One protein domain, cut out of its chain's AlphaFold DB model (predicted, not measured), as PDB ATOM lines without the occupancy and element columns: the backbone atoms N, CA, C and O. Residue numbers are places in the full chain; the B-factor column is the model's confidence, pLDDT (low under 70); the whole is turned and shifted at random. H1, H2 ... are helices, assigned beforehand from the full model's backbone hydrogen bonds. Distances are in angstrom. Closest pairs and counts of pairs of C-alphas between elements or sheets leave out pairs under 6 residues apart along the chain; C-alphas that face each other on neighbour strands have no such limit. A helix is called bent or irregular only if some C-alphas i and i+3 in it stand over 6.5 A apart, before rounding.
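Overview. This is residues 13 to 48 and 76 to 144 of the 144 residues of the protein "Cell division cycle protein 123 homolog" of Schistocephalus solidus (UniProt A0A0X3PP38). Five short helices cross one another around a core helix, H4: H2 lies across one end of H4 like the bar of a T, H3 packs beside its other half, and H1 and H5 lie near its far end. A long stretch without a named element, residues 13 to 31, leads into H1, and its residues 16 to 22 stick out free of the rest. The printed part has 105 residues, with five named helices in the order H1, H2, H3, H4, H5 and no named strand; the class is all helix, though under half of the residues, 44 of the 105, are in named elements. It is compact, with a radius of gyration of the C-alphas of 13.5 A, and the C-alphas span 42 by 31 by 29 A along their three main axes.

Arrangement. From the first printed residue, residues 13 to 31 run without a named element, and residues 16 to 22 of them stand free. H1, residues 32 to 39, is close to but not clearly touching H4, residues 124 to 132; their closest C-alphas, those of Leu 38 and Lys 132, are 5.4 A apart. They run the same way at a steep tilt of 47 degrees. H1 only just touches H5, residues 135 to 142, with 3 pairs of C-alphas within 8 A, the closest being those of Lys 39 and Ser 138 at 7.0 A. H2, residues 81 to 93, touches H4 with residues 84 to 88 alone. The closest C-alphas of H2 and H4 are those of Glu 84 and Ala 124, 5.1 A apart, and the two helices are about perpendicular at 75 degrees. H1 and H2 are only just apart, with a closest approach of 8.3 A, and H2 and H5 are apart. H3, residues 108 to 113, touches H4, with the C-alphas of Ala 110 and Leu 130 closest at 5.8 A. H3 and H4 run opposite ways at a steep tilt of 64 degrees. H3 also touches H5, with the C-alphas of Asp 109 and Asp 135 closest at 7.1 A. H4 and H5 are close but not clearly touching, about perpendicular at 82 degrees, with the C-alphas of Leu 131 and Val 137 closest at 6.1 A. Every O i to N i+4 pair is within hydrogen-bond range in H1, H2, H4 and H5; in H3 0 of 2 are, and 1 of its 3 O i to N i+3 pairs is.

Along the chain. H1 begins with C-alpha 32 at (159.446, 168.214, 200.556). H2 is the longest helix by residues, with 13, and measures 18.4 A from first to last C-alpha. H3 is irregular: C-alphas 109 and 112 are 7.6 A apart, and its line is a rough one. H4 begins with C-alpha 124 at (175.362, 170.307, 203.244), measures 12.0 A and has its centre 5.3 A from the mean of the C-alphas, the nearest of the five. H5 ends with C-alpha 142 at (158.657, 178.236, 190.643).

Size, cuts and confidence. The two C-alphas farthest apart are those of Asp 20 and Lys 76, at 43.0 A. Residues 49 to 75 are not printed; this cut lies in the link from H1 to H2, and C-alphas 48 and 76 are 13.4 A apart across it. The link from H2 to H3 is long, with 14 residues; that from H3 to H4 is short, with 10, and that from H4 to H5 is tight, with 2. The mean pLDDT of the printed part is 89.0, and 11 residues are under 70: 41 to 48, 76 to 77 and 144, the chain's last residue.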
ATOM      1  N   SER A  13     167.811 163.347 183.100       94.88
ATOM      2  CA  SER A  13     167.554 162.827 181.753       94.88
ATOM      3  C   SER A  13     168.846 162.542 180.987       94.88
ATOM      4  O   SER A  13     168.973 161.496 180.345       94.88
ATOM      5  N   TRP A  14     169.823 163.454 181.036       95.38
ATOM      6  CA  TRP A  14     171.024 163.348 180.201       95.38
ATOM      7  C   TRP A  14     172.244 162.761 180.922       95.38
ATOM      8  O   TRP A  14     173.093 162.166 180.254       95.38
ATOM      9  N   TYR A  15     172.350 162.863 182.252       95.94
ATOM     10  CA  TYR A  15     173.565 162.484 182.989       95.94
ATOM     11  C   TYR A  15     173.976 161.025 182.765       95.94
ATOM     12  O   TYR A  15     175.132 160.754 182.454       95.94
ATOM     13  N   ASN A  16     173.027 160.086 182.823       93.81
ATOM     14  CA  ASN A  16     173.321 158.666 182.606       93.81
ATOM     15  C   ASN A  16     173.827 158.370 181.185       93.81
ATOM     16  O   ASN A  16     174.635 157.463 181.005       93.81
ATOM     17  N   SER A  17     173.381 159.140 180.189       95.56
ATOM     18  CA  SER A  17     173.787 158.962 178.787       95.56
ATOM     19  C   SER A  17     175.181 159.526 178.505       95.56
ATOM     20  O   SER A  17     175.883 159.019 177.634       95.56
ATOM     21  N   PHE A  18     175.590 160.564 179.236       95.25
ATOM     22  CA  PHE A  18     176.859 161.268 179.030       95.25
ATOM     23  C   PHE A  18     177.819 161.143 180.213       95.25
ATOM     24  O   PHE A  18     178.727 161.961 180.342       95.25
ATOM     25  N   LYS A  19     177.642 160.123 181.062       94.56
ATOM     26  CA  LYS A  19     178.425 159.922 182.289       94.56
ATOM     27  C   LYS A  19     179.937 159.932 182.037       94.56
ATOM     28  O   LYS A  19     180.674 160.514 182.821       94.56
ATOM     29  N   ASP A  20     180.375 159.366 180.915       95.94
ATOM     30  CA  ASP A  20     181.792 159.292 180.534       95.94
ATOM     31  C   ASP A  20     182.375 160.632 180.039       95.94
ATOM     32  O   ASP A  20     183.591 160.780 179.929       95.94
ATOM     33  N   TYR A  21     181.522 161.614 179.733       95.31
ATOM     34  CA  TYR A  21     181.898 162.913 179.158       95.31
ATOM     35  C   TYR A  21     181.623 164.096 180.095       95.31
ATOM     36  O   TYR A  21     181.832 165.247 179.714       95.31
ATOM     37  N   THR A  22     181.137 163.834 181.307       95.12
ATOM     38  CA  THR A  22     180.768 164.854 182.294       95.12
ATOM     39  C   THR A  22     181.482 164.606 183.618       95.12
ATOM     40  O   THR A  22     182.001 163.525 183.878       95.12
ATOM     41  N   THR A  23     181.498 165.620 184.480       92.94
ATOM     42  CA  THR A  23     182.017 165.494 185.843       92.94
ATOM     43  C   THR A  23     181.191 164.491 186.644       92.94
ATOM     44  O   THR A  23     179.957 164.540 186.623       92.94
ATOM     45  N   GLU A  24     181.875 163.623 187.390       95.25
ATOM     46  CA  GLU A  24     181.240 162.699 188.325       95.25
ATOM     47  C   GLU A  24     180.331 163.462 189.297       95.25
ATOM     48  O   GLU A  24     180.721 164.455 189.908       95.25
ATOM     49  N   SER A  25     179.079 163.026 189.369       95.69
ATOM     50  CA  SER A  25     178.002 163.691 190.094       95.69
ATOM     51  C   SER A  25     177.064 162.668 190.732       95.69
ATOM     52  O   SER A  25     176.911 161.540 190.251       95.69
ATOM     53  N   LEU A  26     176.393 163.089 191.800       95.75
ATOM     54  CA  LEU A  26     175.360 162.318 192.485       95.75
ATOM     55  C   LEU A  26     174.021 163.038 192.357       95.75
ATOM     56  O   LEU A  26     173.966 164.266 192.417       95.75
ATOM     57  N   ILE A  27     172.952 162.266 192.187       95.69
ATOM     58  CA  ILE A  27     171.587 162.779 192.069       95.69
ATOM     59  C   ILE A  27     170.830 162.362 193.326       95.69
ATOM     60  O   ILE A  27     170.815 161.182 193.677       95.69
ATOM     61  N   PHE A  28     170.217 163.335 193.994       94.12
ATOM     62  CA  PHE A  28     169.414 163.128 195.192       94.12
ATOM     63  C   PHE A  28     168.019 163.697 194.970       94.12
ATOM     64  O   PHE A  28     167.881 164.820 194.482       94.12
ATOM     65  N   ASP A  29     167.000 162.948 195.379       93.81
ATOM     66  CA  ASP A  29     165.642 163.472 195.428       93.81
ATOM     67  C   ASP A  29     165.546 164.545 196.512       93.81
ATOM     68  O   ASP A  29     166.015 164.358 197.638       93.81
ATOM     69  N   LEU A  30     164.927 165.673 196.173       92.00
ATOM     70  CA  LEU A  30     164.769 166.789 197.092       92.00
ATOM     71  C   LEU A  30     163.580 166.524 198.037       92.00
ATOM     72  O   LEU A  30     162.438 166.462 197.564       92.00
ATOM     73  N   PRO A  31     163.796 166.392 199.362       93.56
ATOM     74  CA  PRO A  31     162.702 166.210 200.307       93.56
ATOM     75  C   PRO A  31     161.754 167.407 200.291       93.56
ATOM     76  O   PRO A  31     162.172 168.551 200.091       93.56
ATOM     77  N   LYS A  32     160.469 167.157 200.554       91.00
ATOM     78  CA  LYS A  32     159.446 168.214 200.556       91.00
ATOM     79  C   LYS A  32     159.757 169.314 201.571       91.00
ATOM     80  O   LYS A  32     159.548 170.479 201.254       91.00
ATOM     81  N   GLU A  33     160.309 168.967 202.738       90.25
ATOM     82  CA  GLU A  33     160.652 169.974 203.748       90.25
ATOM     83  C   GLU A  33     161.761 170.918 203.258       90.25
ATOM     84  O   GLU A  33     161.695 172.126 203.484       90.25
ATOM     85  N   VAL A  34     162.749 170.385 202.529       90.12
ATOM     86  CA  VAL A  34     163.835 171.183 201.942       90.12
ATOM     87  C   VAL A  34     163.305 172.042 200.795       90.12
ATOM     88  O   VAL A  34     163.654 173.214 200.693       90.12
ATOM     89  N   LEU A  35     162.425 171.493 199.954       91.62
ATOM     90  CA  LEU A  35     161.782 172.245 198.875       91.62
ATOM     91  C   LEU A  35     160.980 173.440 199.413       91.62
ATOM     92  O   LEU A  35     161.078 174.539 198.871       91.62
ATOM     93  N   ASP A  36     160.210 173.245 200.482       89.69
ATOM     94  CA  ASP A  36     159.439 174.322 201.104       89.69
ATOM     95  C   ASP A  36     160.351 175.354 201.777       89.69
ATOM     96  O   ASP A  36     160.115 176.559 201.669       89.69
ATOM     97  N   PHE A  37     161.459 174.915 202.379       88.00
ATOM     98  CA  PHE A  37     162.498 175.823 202.856       88.00
ATOM     99  C   PHE A  37     163.098 176.668 201.730       88.00
ATOM    100  O   PHE A  37     163.210 177.886 201.884       88.00
ATOM    101  N   LEU A  38     163.423 176.077 200.578       89.06
ATOM    102  CA  LEU A  38     163.966 176.815 199.436       89.06
ATOM    103  C   LEU A  38     162.963 177.832 198.868       89.06
ATOM    104  O   LEU A  38     163.383 178.918 198.478       89.06
ATOM    105  N   LYS A  39     161.653 177.566 198.935       87.38
ATOM    106  CA  LYS A  39     160.604 178.515 198.509       87.38
ATOM    107  C   LYS A  39     160.414 179.716 199.444       87.38
ATOM    108  O   LYS A  39     160.064 180.796 198.979       87.38
ATOM    109  N   ASN A  40     160.610 179.557 200.753       78.69
ATOM    110  CA  ASN A  40     160.236 180.585 201.739       78.69
ATOM    111  C   ASN A  40     161.263 181.730 201.844       78.69
ATOM    112  O   ASN A  40     162.411 181.488 202.174       78.69
ATOM    113  N   ALA A  41     160.870 182.987 201.628       57.19
ATOM    114  CA  ALA A  41     161.784 184.119 201.388       57.19
ATOM    115  C   ALA A  41     162.870 184.480 202.441       57.19
ATOM    116  O   ALA A  41     163.901 185.001 202.016       57.19
ATOM    117  N   PRO A  42     162.739 184.274 203.769       65.50
ATOM    118  CA  PRO A  42     163.796 184.716 204.676       65.50
ATOM    119  C   PRO A  42     165.002 183.764 204.635       65.50
ATOM    120  O   PRO A  42     164.877 182.561 204.875       65.50
ATOM    121  N   LEU A  43     166.186 184.317 204.356       65.12
ATOM    122  CA  LEU A  43     167.466 183.618 204.465       65.12
ATOM    123  C   LEU A  43     167.821 183.461 205.951       65.12
ATOM    124  O   LEU A  43     168.586 184.233 206.516       65.12
ATOM    125  N   ILE A  44     167.196 182.485 206.608       62.72
ATOM    126  CA  ILE A  44     167.565 182.073 207.963       62.72
ATOM    127  C   ILE A  44     168.692 181.054 207.822       62.72
ATOM    128  O   ILE A  44     168.497 179.986 207.239       62.72
ATOM    129  N   LEU A  45     169.875 181.399 208.331       62.19
ATOM    130  CA  LEU A  45     171.049 180.530 208.302       62.19
ATOM    131  C   LEU A  45     170.778 179.232 209.098       62.19
ATOM    132  O   LEU A  45     170.328 179.305 210.248       62.19
ATOM    133  N   PRO A  46     171.054 178.044 208.524       56.03
ATOM    134  CA  PRO A  46     171.056 176.784 209.264       56.03
ATOM    135  C   PRO A  46     171.952 176.837 210.508       56.03
ATOM    136  O   PRO A  46     173.032 177.427 210.476       56.03
ATOM    137  N   LYS A  47     171.552 176.150 211.591       56.09
ATOM    138  CA  LYS A  47     172.292 176.123 212.874       56.09
ATOM    139  C   LYS A  47     173.763 175.716 212.746       56.09
ATOM    140  O   LYS A  47     174.582 176.125 213.562       56.09
ATOM    141  N   ASN A  48     174.079 174.911 211.736       56.19
ATOM    142  CA  ASN A  48     175.397 174.316 211.542       56.19
ATOM    143  C   ASN A  48     176.411 175.271 210.880       56.19
ATOM    144  O   ASN A  48     177.589 174.931 210.801       56.19
ATOM    145  N   LYS A  76     163.309 178.188 215.348       56.12
ATOM    146  CA  LYS A  76     163.010 178.697 213.989       56.12
ATOM    147  C   LYS A  76     164.064 178.362 212.943       56.12
ATOM    148  O   LYS A  76     163.790 178.515 211.752       56.12
ATOM    149  N   ARG A  77     165.266 177.942 213.347       65.06
ATOM    150  CA  ARG A  77     166.324 177.603 212.388       65.06
ATOM    151  C   ARG A  77     165.997 176.251 211.742       65.06
ATOM    152  O   ARG A  77     165.934 175.248 212.458       65.06
ATOM    153  N   PRO A  78     165.773 176.205 210.419       70.62
ATOM    154  CA  PRO A  78     165.434 174.968 209.736       70.62
ATOM    155  C   PRO A  78     166.606 173.990 209.840       70.62
ATOM    156  O   PRO A  78     167.767 174.373 209.696       70.62
ATOM    157  N   ASN A  79     166.288 172.731 210.130       77.94
ATOM    158  CA  ASN A  79     167.261 171.661 210.304       77.94
ATOM    159  C   ASN A  79     166.773 170.427 209.544       77.94
ATOM    160  O   ASN A  79     165.638 169.990 209.745       77.94
ATOM    161  N   PHE A  80     167.633 169.863 208.699       88.50
ATOM    162  CA  PHE A  80     167.318 168.697 207.875       88.50
ATOM    163  C   PHE A  80     168.340 167.588 208.132       88.50
ATOM    164  O   PHE A  80     169.121 167.254 207.242       88.50
ATOM    165  N   PRO A  81     168.371 166.993 209.337       89.12
ATOM    166  CA  PRO A  81     169.498 166.173 209.775       89.12
ATOM    167  C   PRO A  81     169.727 164.947 208.887       89.12
ATOM    168  O   PRO A  81     170.868 164.546 208.677       89.12
ATOM    169  N   ASP A  82     168.669 164.343 208.349       91.19
ATOM    170  CA  ASP A  82     168.807 163.166 207.490       91.19
ATOM    171  C   ASP A  82     169.229 163.537 206.066       91.19
ATOM    172  O   ASP A  82     170.099 162.873 205.500       91.19
ATOM    173  N   PHE A  83     168.712 164.644 205.527       91.94
ATOM    174  CA  PHE A  83     169.162 165.185 204.245       91.94
ATOM    175  C   PHE A  83     170.627 165.627 204.318       91.94
ATOM    176  O   PHE A  83     171.439 165.215 203.493       91.94
ATOM    177  N   GLU A  84     171.004 166.382 205.350       92.94
ATOM    178  CA  GLU A  84     172.375 166.851 205.554       92.94
ATOM    179  C   GLU A  84     173.366 165.690 205.672       92.94
ATOM    180  O   GLU A  84     174.429 165.730 205.056       92.94
ATOM    181  N   LYS A  85     173.018 164.611 206.389       94.56
ATOM    182  CA  LYS A  85     173.854 163.399 206.456       94.56
ATOM    183  C   LYS A  85     174.064 162.765 205.082       94.56
ATOM    184  O   LYS A  85     175.179 162.342 204.784       94.56
ATOM    185  N   VAL A  86     173.009 162.646 204.275       95.94
ATOM    186  CA  VAL A  86     173.092 162.044 202.934       95.94
ATOM    187  C   VAL A  86     173.969 162.898 202.022       95.94
ATOM    188  O   VAL A  86     174.863 162.370 201.364       95.94
ATOM    189  N   ILE A  87     173.774 164.216 202.047       95.81
ATOM    190  CA  ILE A  87     174.562 165.158 201.253       95.81
ATOM    191  C   ILE A  87     176.029 165.166 201.690       95.81
ATOM    192  O   ILE A  87     176.902 165.044 200.838       95.81
ATOM    193  N   ASN A  88     176.320 165.228 202.991       95.69
ATOM    194  CA  ASN A  88     177.696 165.200 203.498       95.69
ATOM    195  C   ASN A  88     178.429 163.912 203.092       95.69
ATOM    196  O   ASN A  88     179.558 163.980 202.617       95.69
ATOM    197  N   LYS A  89     177.767 162.748 203.170       96.69
ATOM    198  CA  LYS A  89     178.330 161.485 202.656       96.69
ATOM    199  C   LYS A  89     178.595 161.535 201.151       96.69
ATOM    200  O   LYS A  89     179.601 161.005 200.685       96.69
ATOM    201  N   GLY A  90     177.706 162.172 200.388       96.38
ATOM    202  CA  GLY A  90     177.901 162.389 198.957       96.38
ATOM    203  C   GLY A  90     179.119 163.268 198.664       96.38
ATOM    204  O   GLY A  90     179.937 162.916 197.817       96.38
ATOM    205  N   ILE A  91     179.297 164.360 199.412       96.31
ATOM    206  CA  ILE A  91     180.472 165.241 199.304       96.31
ATOM    207  C   ILE A  91     181.757 164.462 199.605       96.31
ATOM    208  O   ILE A  91     182.726 164.563 198.852       96.31
ATOM    209  N   GLU A  92     181.765 163.655 200.666       96.50
ATOM    210  CA  GLU A  92     182.903 162.794 201.006       96.50
ATOM    211  C   GLU A  92     183.231 161.820 199.868       96.50
ATOM    212  O   GLU A  92     184.393 161.713 199.474       96.50
ATOM    213  N   SER A  93     182.222 161.170 199.274       96.12
ATOM    214  CA  SER A  93     182.441 160.252 198.145       96.12
ATOM    215  C   SER A  93     182.966 160.931 196.877       96.12
ATOM    216  O   SER A  93     183.658 160.284 196.098       96.12
ATOM    217  N   LEU A  94     182.691 162.226 196.693       94.75
ATOM    218  CA  LEU A  94     183.160 163.034 195.560       94.75
ATOM    219  C   LEU A  94     184.552 163.658 195.792       94.75
ATOM    220  O   LEU A  94     185.018 164.452 194.977       94.75
ATOM    221  N   GLY A  95     185.235 163.313 196.891       94.12
ATOM    222  CA  GLY A  95     186.584 163.809 197.195       94.12
ATOM    223  C   GLY A  95     186.631 164.973 198.189       94.12
ATOM    224  O   GLY A  95     187.632 165.688 198.253       94.12
ATOM    225  N   GLY A  96     185.572 165.171 198.980       93.88
ATOM    226  CA  GLY A  96     185.544 166.112 200.106       93.88
ATOM    227  C   GLY A  96     185.124 167.540 199.756       93.88
ATOM    228  O   GLY A  96     185.133 168.409 200.624       93.88
ATOM    229  N   TYR A  97     184.754 167.804 198.503       94.81
ATOM    230  CA  TYR A  97     184.088 169.039 198.099       94.81
ATOM    231  C   TYR A  97     183.224 168.797 196.862       94.81
ATOM    232  O   TYR A  97     183.525 167.936 196.039       94.81
ATOM    233  N   ALA A  98     182.170 169.589 196.707       96.00
ATOM    234  CA  ALA A  98     181.292 169.537 195.543       96.00
ATOM    235  C   ALA A  98     180.710 170.925 195.252       96.00
ATOM    236  O   ALA A  98     180.906 171.860 196.021       96.00
ATOM    237  N   PHE A  99     179.981 171.061 194.151       94.81
ATOM    238  CA  PHE A  99     179.020 172.147 193.977       94.81
ATOM    239  C   PHE A  99     177.639 171.525 193.774       94.81
ATOM    240  O   PHE A  99     177.533 170.395 193.298       94.81
ATOM    241  N   ALA A 100     176.585 172.252 194.127       95.31
ATOM    242  CA  ALA A 100     175.216 171.787 193.949       95.31
ATOM    243  C   ALA A 100     174.519 172.519 192.804       95.31
ATOM    244  O   ALA A 100     174.801 173.684 192.520       95.31
ATOM    245  N   LYS A 101     173.573 171.833 192.168       95.94
ATOM    246  CA  LYS A 101     172.618 172.406 191.221       95.94
ATOM    247  C   LYS A 101     171.285 171.666 191.326       95.94
ATOM    248  O   LYS A 101     171.263 170.530 191.796       95.94
ATOM    249  N   LEU A 102     170.204 172.298 190.878       95.38
ATOM    250  CA  LEU A 102     168.938 171.603 190.637       95.38
ATOM    251  C   LEU A 102     168.927 171.006 189.224       95.38
ATOM    252  O   LEU A 102     169.963 170.922 188.561       95.38
ATOM    253  N   ASN A 103     167.761 170.563 188.763       94.81
ATOM    254  CA  ASN A 103     167.591 169.872 187.491       94.81
ATOM    255  C   ASN A 103     168.179 170.658 186.311       94.81
ATOM    256  O   ASN A 103     168.808 170.048 185.442       94.81
ATOM    257  N   TRP A 104     168.053 171.988 186.293       94.81
ATOM    258  CA  TRP A 104     168.486 172.809 185.161       94.81
ATOM    259  C   TRP A 104     169.639 173.738 185.536       94.81
ATOM    260  O   TRP A 104     170.691 173.700 184.885       94.81
ATOM    261  N   SER A 105     169.515 174.479 186.632       95.44
ATOM    262  CA  SER A 105     170.374 175.616 186.954       95.44
ATOM    263  C   SER A 105     171.259 175.391 188.181       95.44
ATOM    264  O   SER A 105     170.881 174.745 189.157       95.44
ATOM    265  N   ALA A 106     172.468 175.960 188.124       95.06
ATOM    266  CA  ALA A 106     173.400 176.052 189.248       95.06
ATOM    267  C   ALA A 106     173.344 177.464 189.876       95.06
ATOM    268  O   ALA A 106     173.135 178.427 189.128       95.06
ATOM    269  N   PRO A 107     173.604 177.619 191.190       94.81
ATOM    270  CA  PRO A 107     173.464 178.876 191.935       94.81
ATOM    271  C   PRO A 107     174.629 179.859 191.706       94.81
ATOM    272  O   PRO A 107     175.231 180.388 192.637       94.81
ATOM    273  N   LYS A 108     175.010 180.080 190.445       94.31
ATOM    274  CA  LYS A 108     176.173 180.904 190.046       94.31
ATOM    275  C   LYS A 108     176.016 182.394 190.380       94.31
ATOM    276  O   LYS A 108     177.010 183.095 190.544       94.31
ATOM    277  N   ASP A 109     174.779 182.857 190.481       93.94
ATOM    278  CA  ASP A 109     174.367 184.188 190.933       93.94
ATOM    279  C   ASP A 109     174.500 184.378 192.451       93.94
ATOM    280  O   ASP A 109     174.624 185.509 192.908       93.94
ATOM    281  N   ALA A 110     174.549 183.293 193.226       93.12
ATOM    282  CA  ALA A 110     174.610 183.326 194.685       93.12
ATOM    283  C   ALA A 110     176.029 183.212 195.259       93.12
ATOM    284  O   ALA A 110     176.195 183.090 196.468       93.12
ATOM    285  N   THR A 111     177.077 183.255 194.430       92.94
ATOM    286  CA  THR A 111     178.470 183.097 194.902       92.94
ATOM    287  C   THR A 111     178.869 184.099 195.988       92.94
ATOM    288  O   THR A 111     179.712 183.769 196.816       92.94
ATOM    289  N   TRP A 112     178.215 185.265 196.038       89.75
ATOM    290  CA  TRP A 112     178.411 186.308 197.050       89.75
ATOM    291  C   TRP A 112     178.123 185.853 198.490       89.75
ATOM    292  O   TRP A 112     178.648 186.454 199.423       89.75
ATOM    293  N   VAL A 113     177.309 184.809 198.687       87.12
ATOM    294  CA  VAL A 113     176.993 184.273 200.025       87.12
ATOM    295  C   VAL A 113     178.063 183.294 200.530       87.12
ATOM    296  O   VAL A 113     178.124 182.983 201.717       87.12
ATOM    297  N   SER A 114     178.892 182.778 199.620       86.81
ATOM    298  CA  SER A 114     179.887 181.749 199.900       86.81
ATOM    299  C   SER A 114     181.259 182.363 200.167       86.81
ATOM    300  O   SER A 114     181.675 183.334 199.526       86.81
ATOM    301  N   PHE A 115     182.010 181.762 201.090       79.62
ATOM    302  CA  PHE A 115     183.362 182.206 201.396       79.62
ATOM    303  C   PHE A 115     184.270 182.107 200.159       79.62
ATOM    304  O   PHE A 115     184.439 181.046 199.558       79.62
ATOM    305  N   GLY A 116     184.885 183.231 199.786       84.19
ATOM    306  CA  GLY A 116     185.780 183.302 198.631       84.19
ATOM    307  C   GLY A 116     185.075 183.380 197.273       84.19
ATOM    308  O   GLY A 116     185.716 183.081 196.267       84.19
ATOM    309  N   ASN A 117     183.795 183.782 197.220       89.50
ATOM    310  CA  ASN A 117     183.026 183.955 195.977       89.50
ATOM    311  C   ASN A 117     183.042 182.703 195.082       89.50
ATOM    312  O   ASN A 117     183.215 182.780 193.864       89.50
ATOM    313  N   SER A 118     182.906 181.527 195.698       92.44
ATOM    314  CA  SER A 118     183.050 180.234 195.030       92.44
ATOM    315  C   SER A 118     181.794 179.378 195.160       92.44
ATOM    316  O   SER A 118     181.088 179.434 196.161       92.44
ATOM    317  N   LEU A 119     181.557 178.517 194.167       93.75
ATOM    318  CA  LEU A 119     180.536 177.460 194.218       93.75
ATOM    319  C   LEU A 119     180.998 176.208 194.978       93.75
ATOM    320  O   LEU A 119     180.281 175.211 195.016       93.75
ATOM    321  N   LYS A 120     182.214 176.226 195.529       94.44
ATOM    322  CA  LYS A 120     182.782 175.093 196.250       94.44
ATOM    323  C   LYS A 120     182.149 174.973 197.638       94.44
ATOM    324  O   LYS A 120     182.379 175.815 198.499       94.44
ATOM    325  N   CYS A 121     181.418 173.889 197.844       94.25
ATOM    326  CA  CYS A 121     180.795 173.503 199.101       94.25
ATOM    327  C   CYS A 121     181.584 172.369 199.757       94.25
ATOM    328  O   CYS A 121     181.999 171.422 199.080       94.25
ATOM    329  N   TYR A 122     181.740 172.436 201.076       94.19
ATOM    330  CA  TYR A 122     182.358 171.385 201.890       94.19
ATOM    331  C   TYR A 122     181.343 170.687 202.795       94.19
ATOM    332  O   TYR A 122     181.607 169.597 203.294       94.19
ATOM    333  N   SER A 123     180.178 171.300 202.993       93.38
ATOM    334  CA  SER A 123     179.097 170.760 203.804       93.38
ATOM    335  C   SER A 123     177.736 170.925 203.131       93.38
ATOM    336  O   SER A 123     177.534 171.754 202.239       93.38
ATOM    337  N   ALA A 124     176.762 170.154 203.607       93.12
ATOM    338  CA  ALA A 124     175.362 170.307 203.244       93.12
ATOM    339  C   ALA A 124     174.824 171.705 203.587       93.12
ATOM    340  O   ALA A 124     173.984 172.226 202.859       93.12
ATOM    341  N   ALA A 125     175.335 172.332 204.651       90.69
ATOM    342  CA  ALA A 125     174.948 173.686 205.028       90.69
ATOM    343  C   ALA A 125     175.392 174.716 203.975       90.69
ATOM    344  O   ALA A 125     174.595 175.576 203.609       90.69
ATOM    345  N   ASP A 126     176.603 174.579 203.420       92.06
ATOM    346  CA  ASP A 126     177.089 175.438 202.327       92.06
ATOM    347  C   ASP A 126     176.213 175.292 201.075       92.06
ATOM    348  O   ASP A 126     175.881 176.275 200.413       92.06
ATOM    349  N   ILE A 127     175.818 174.053 200.754       93.75
ATOM    350  CA  ILE A 127     174.917 173.754 199.633       93.75
ATOM    351  C   ILE A 127     173.556 174.411 199.851       93.75
ATOM    352  O   ILE A 127     173.069 175.116 198.969       93.75
ATOM    353  N   LEU A 128     172.945 174.199 201.019       92.12
ATOM    354  CA  LEU A 128     171.641 174.770 201.346       92.12
ATOM    355  C   LEU A 128     171.679 176.296 201.311       92.12
ATOM    356  O   LEU A 128     170.760 176.901 200.771       92.12
ATOM    357  N   LEU A 129     172.749 176.910 201.815       90.94
ATOM    358  CA  LEU A 129     172.950 178.356 201.782       90.94
ATOM    359  C   LEU A 129     173.012 178.898 200.347       90.94
ATOM    360  O   LEU A 129     172.291 179.839 200.017       90.94
ATOM    361  N   LEU A 130     173.826 178.286 199.482       92.94
ATOM    362  CA  LEU A 130     173.966 178.702 198.083       92.94
ATOM    363  C   LEU A 130     172.676 178.514 197.285       92.94
ATOM    364  O   LEU A 130     172.279 179.408 196.539       92.94
ATOM    365  N   LEU A 131     172.004 177.373 197.451       93.62
ATOM    366  CA  LEU A 131     170.718 177.120 196.798       93.62
ATOM    367  C   LEU A 131     169.653 178.110 197.278       93.62
ATOM    368  O   LEU A 131     168.856 178.589 196.477       93.62
ATOM    369  N   LYS A 132     169.659 178.445 198.571       91.12
ATOM    370  CA  LYS A 132     168.702 179.372 199.175       91.12
ATOM    371  C   LYS A 132     168.875 180.813 198.694       91.12
ATOM    372  O   LYS A 132     167.885 181.530 198.593       91.12
ATOM    373  N   ALA A 133     170.108 181.227 198.420       91.50
ATOM    374  CA  ALA A 133     170.456 182.585 198.007       91.50
ATOM    375  C   ALA A 133     170.371 182.827 196.484       91.50
ATOM    376  O   ALA A 133     170.686 183.929 196.040       91.50
ATOM    377  N   SER A 134     170.003 181.819 195.683       93.94
ATOM    378  CA  SER A 134     170.008 181.893 194.214       93.94
ATOM    379  C   SER A 134     168.622 182.148 193.618       93.94
ATOM    380  O   SER A 134     167.659 181.410 193.860       93.94
ATOM    381  N   ASP A 135     168.548 183.146 192.739       92.06
ATOM    382  CA  ASP A 135     167.382 183.444 191.912       92.06
ATOM    383  C   ASP A 135     167.217 182.392 190.810       92.06
ATOM    384  O   ASP A 135     166.092 182.009 190.489       92.06
ATOM    385  N   PHE A 136     168.316 181.857 190.258       94.25
ATOM    386  CA  PHE A 136     168.240 180.773 189.268       94.25
ATOM    387  C   PHE A 136     167.620 179.501 189.846       94.25
ATOM    388  O   PHE A 136     166.796 178.861 189.198       94.25
ATOM    389  N   VAL A 137     167.982 179.148 191.078       93.56
ATOM    390  CA  VAL A 137     167.384 178.009 191.788       93.56
ATOM    391  C   VAL A 137     165.910 178.277 192.096       93.56
ATOM    392  O   VAL A 137     165.072 177.390 191.942       93.56
ATOM    393  N   SER A 138     165.570 179.508 192.479       91.75
ATOM    394  CA  SER A 138     164.178 179.912 192.708       91.75
ATOM    395  C   SER A 138     163.336 179.814 191.431       91.75
ATOM    396  O   SER A 138     162.198 179.340 191.476       91.75
ATOM    397  N   TYR A 139     163.903 180.199 190.286       91.62
ATOM    398  CA  TYR A 139     163.274 180.054 188.976       91.62
ATOM    399  C   TYR A 139     163.044 178.580 188.614       91.62
ATOM    400  O   TYR A 139     161.922 178.223 188.264       91.62
ATOM    401  N   ASP A 140     164.046 177.713 188.797       91.94
ATOM    402  CA  ASP A 140     163.925 176.261 188.579       91.94
ATOM    403  C   ASP A 140     162.766 175.634 189.388       91.94
ATOM    404  O   ASP A 140     162.138 174.676 188.941       91.94
ATOM    405  N   ILE A 141     162.467 176.159 190.583       89.75
ATOM    406  CA  ILE A 141     161.395 175.650 191.455       89.75
ATOM    407  C   ILE A 141     160.017 176.216 191.082       89.75
ATOM    408  O   ILE A 141     159.019 175.491 191.127       89.75
ATOM    409  N   LEU A 142     159.931 177.519 190.795       87.25
ATOM    410  CA  LEU A 142     158.657 178.236 190.643       87.25
ATOM    411  C   LEU A 142     158.176 178.327 189.190       87.25
ATOM    412  O   LEU A 142     156.970 178.432 188.960       87.25
ATOM    413  N   ALA A 143     159.096 178.311 188.228       80.81
ATOM    414  CA  ALA A 143     158.818 178.502 186.808       80.81
ATOM    415  C   ALA A 143     159.742 177.659 185.891       80.81
ATOM    416  O   ALA A 143     160.421 178.234 185.038       80.81
ATOM    417  N   PRO A 144     159.764 176.319 186.043       64.19
ATOM    418  CA  PRO A 144     160.569 175.424 185.204       64.19
ATOM    419  C   PRO A 144     160.135 175.398 183.729       64.19
ATOM    420  O   PRO A 144     158.911 175.437 183.443       64.19
TER     421      PRO A 144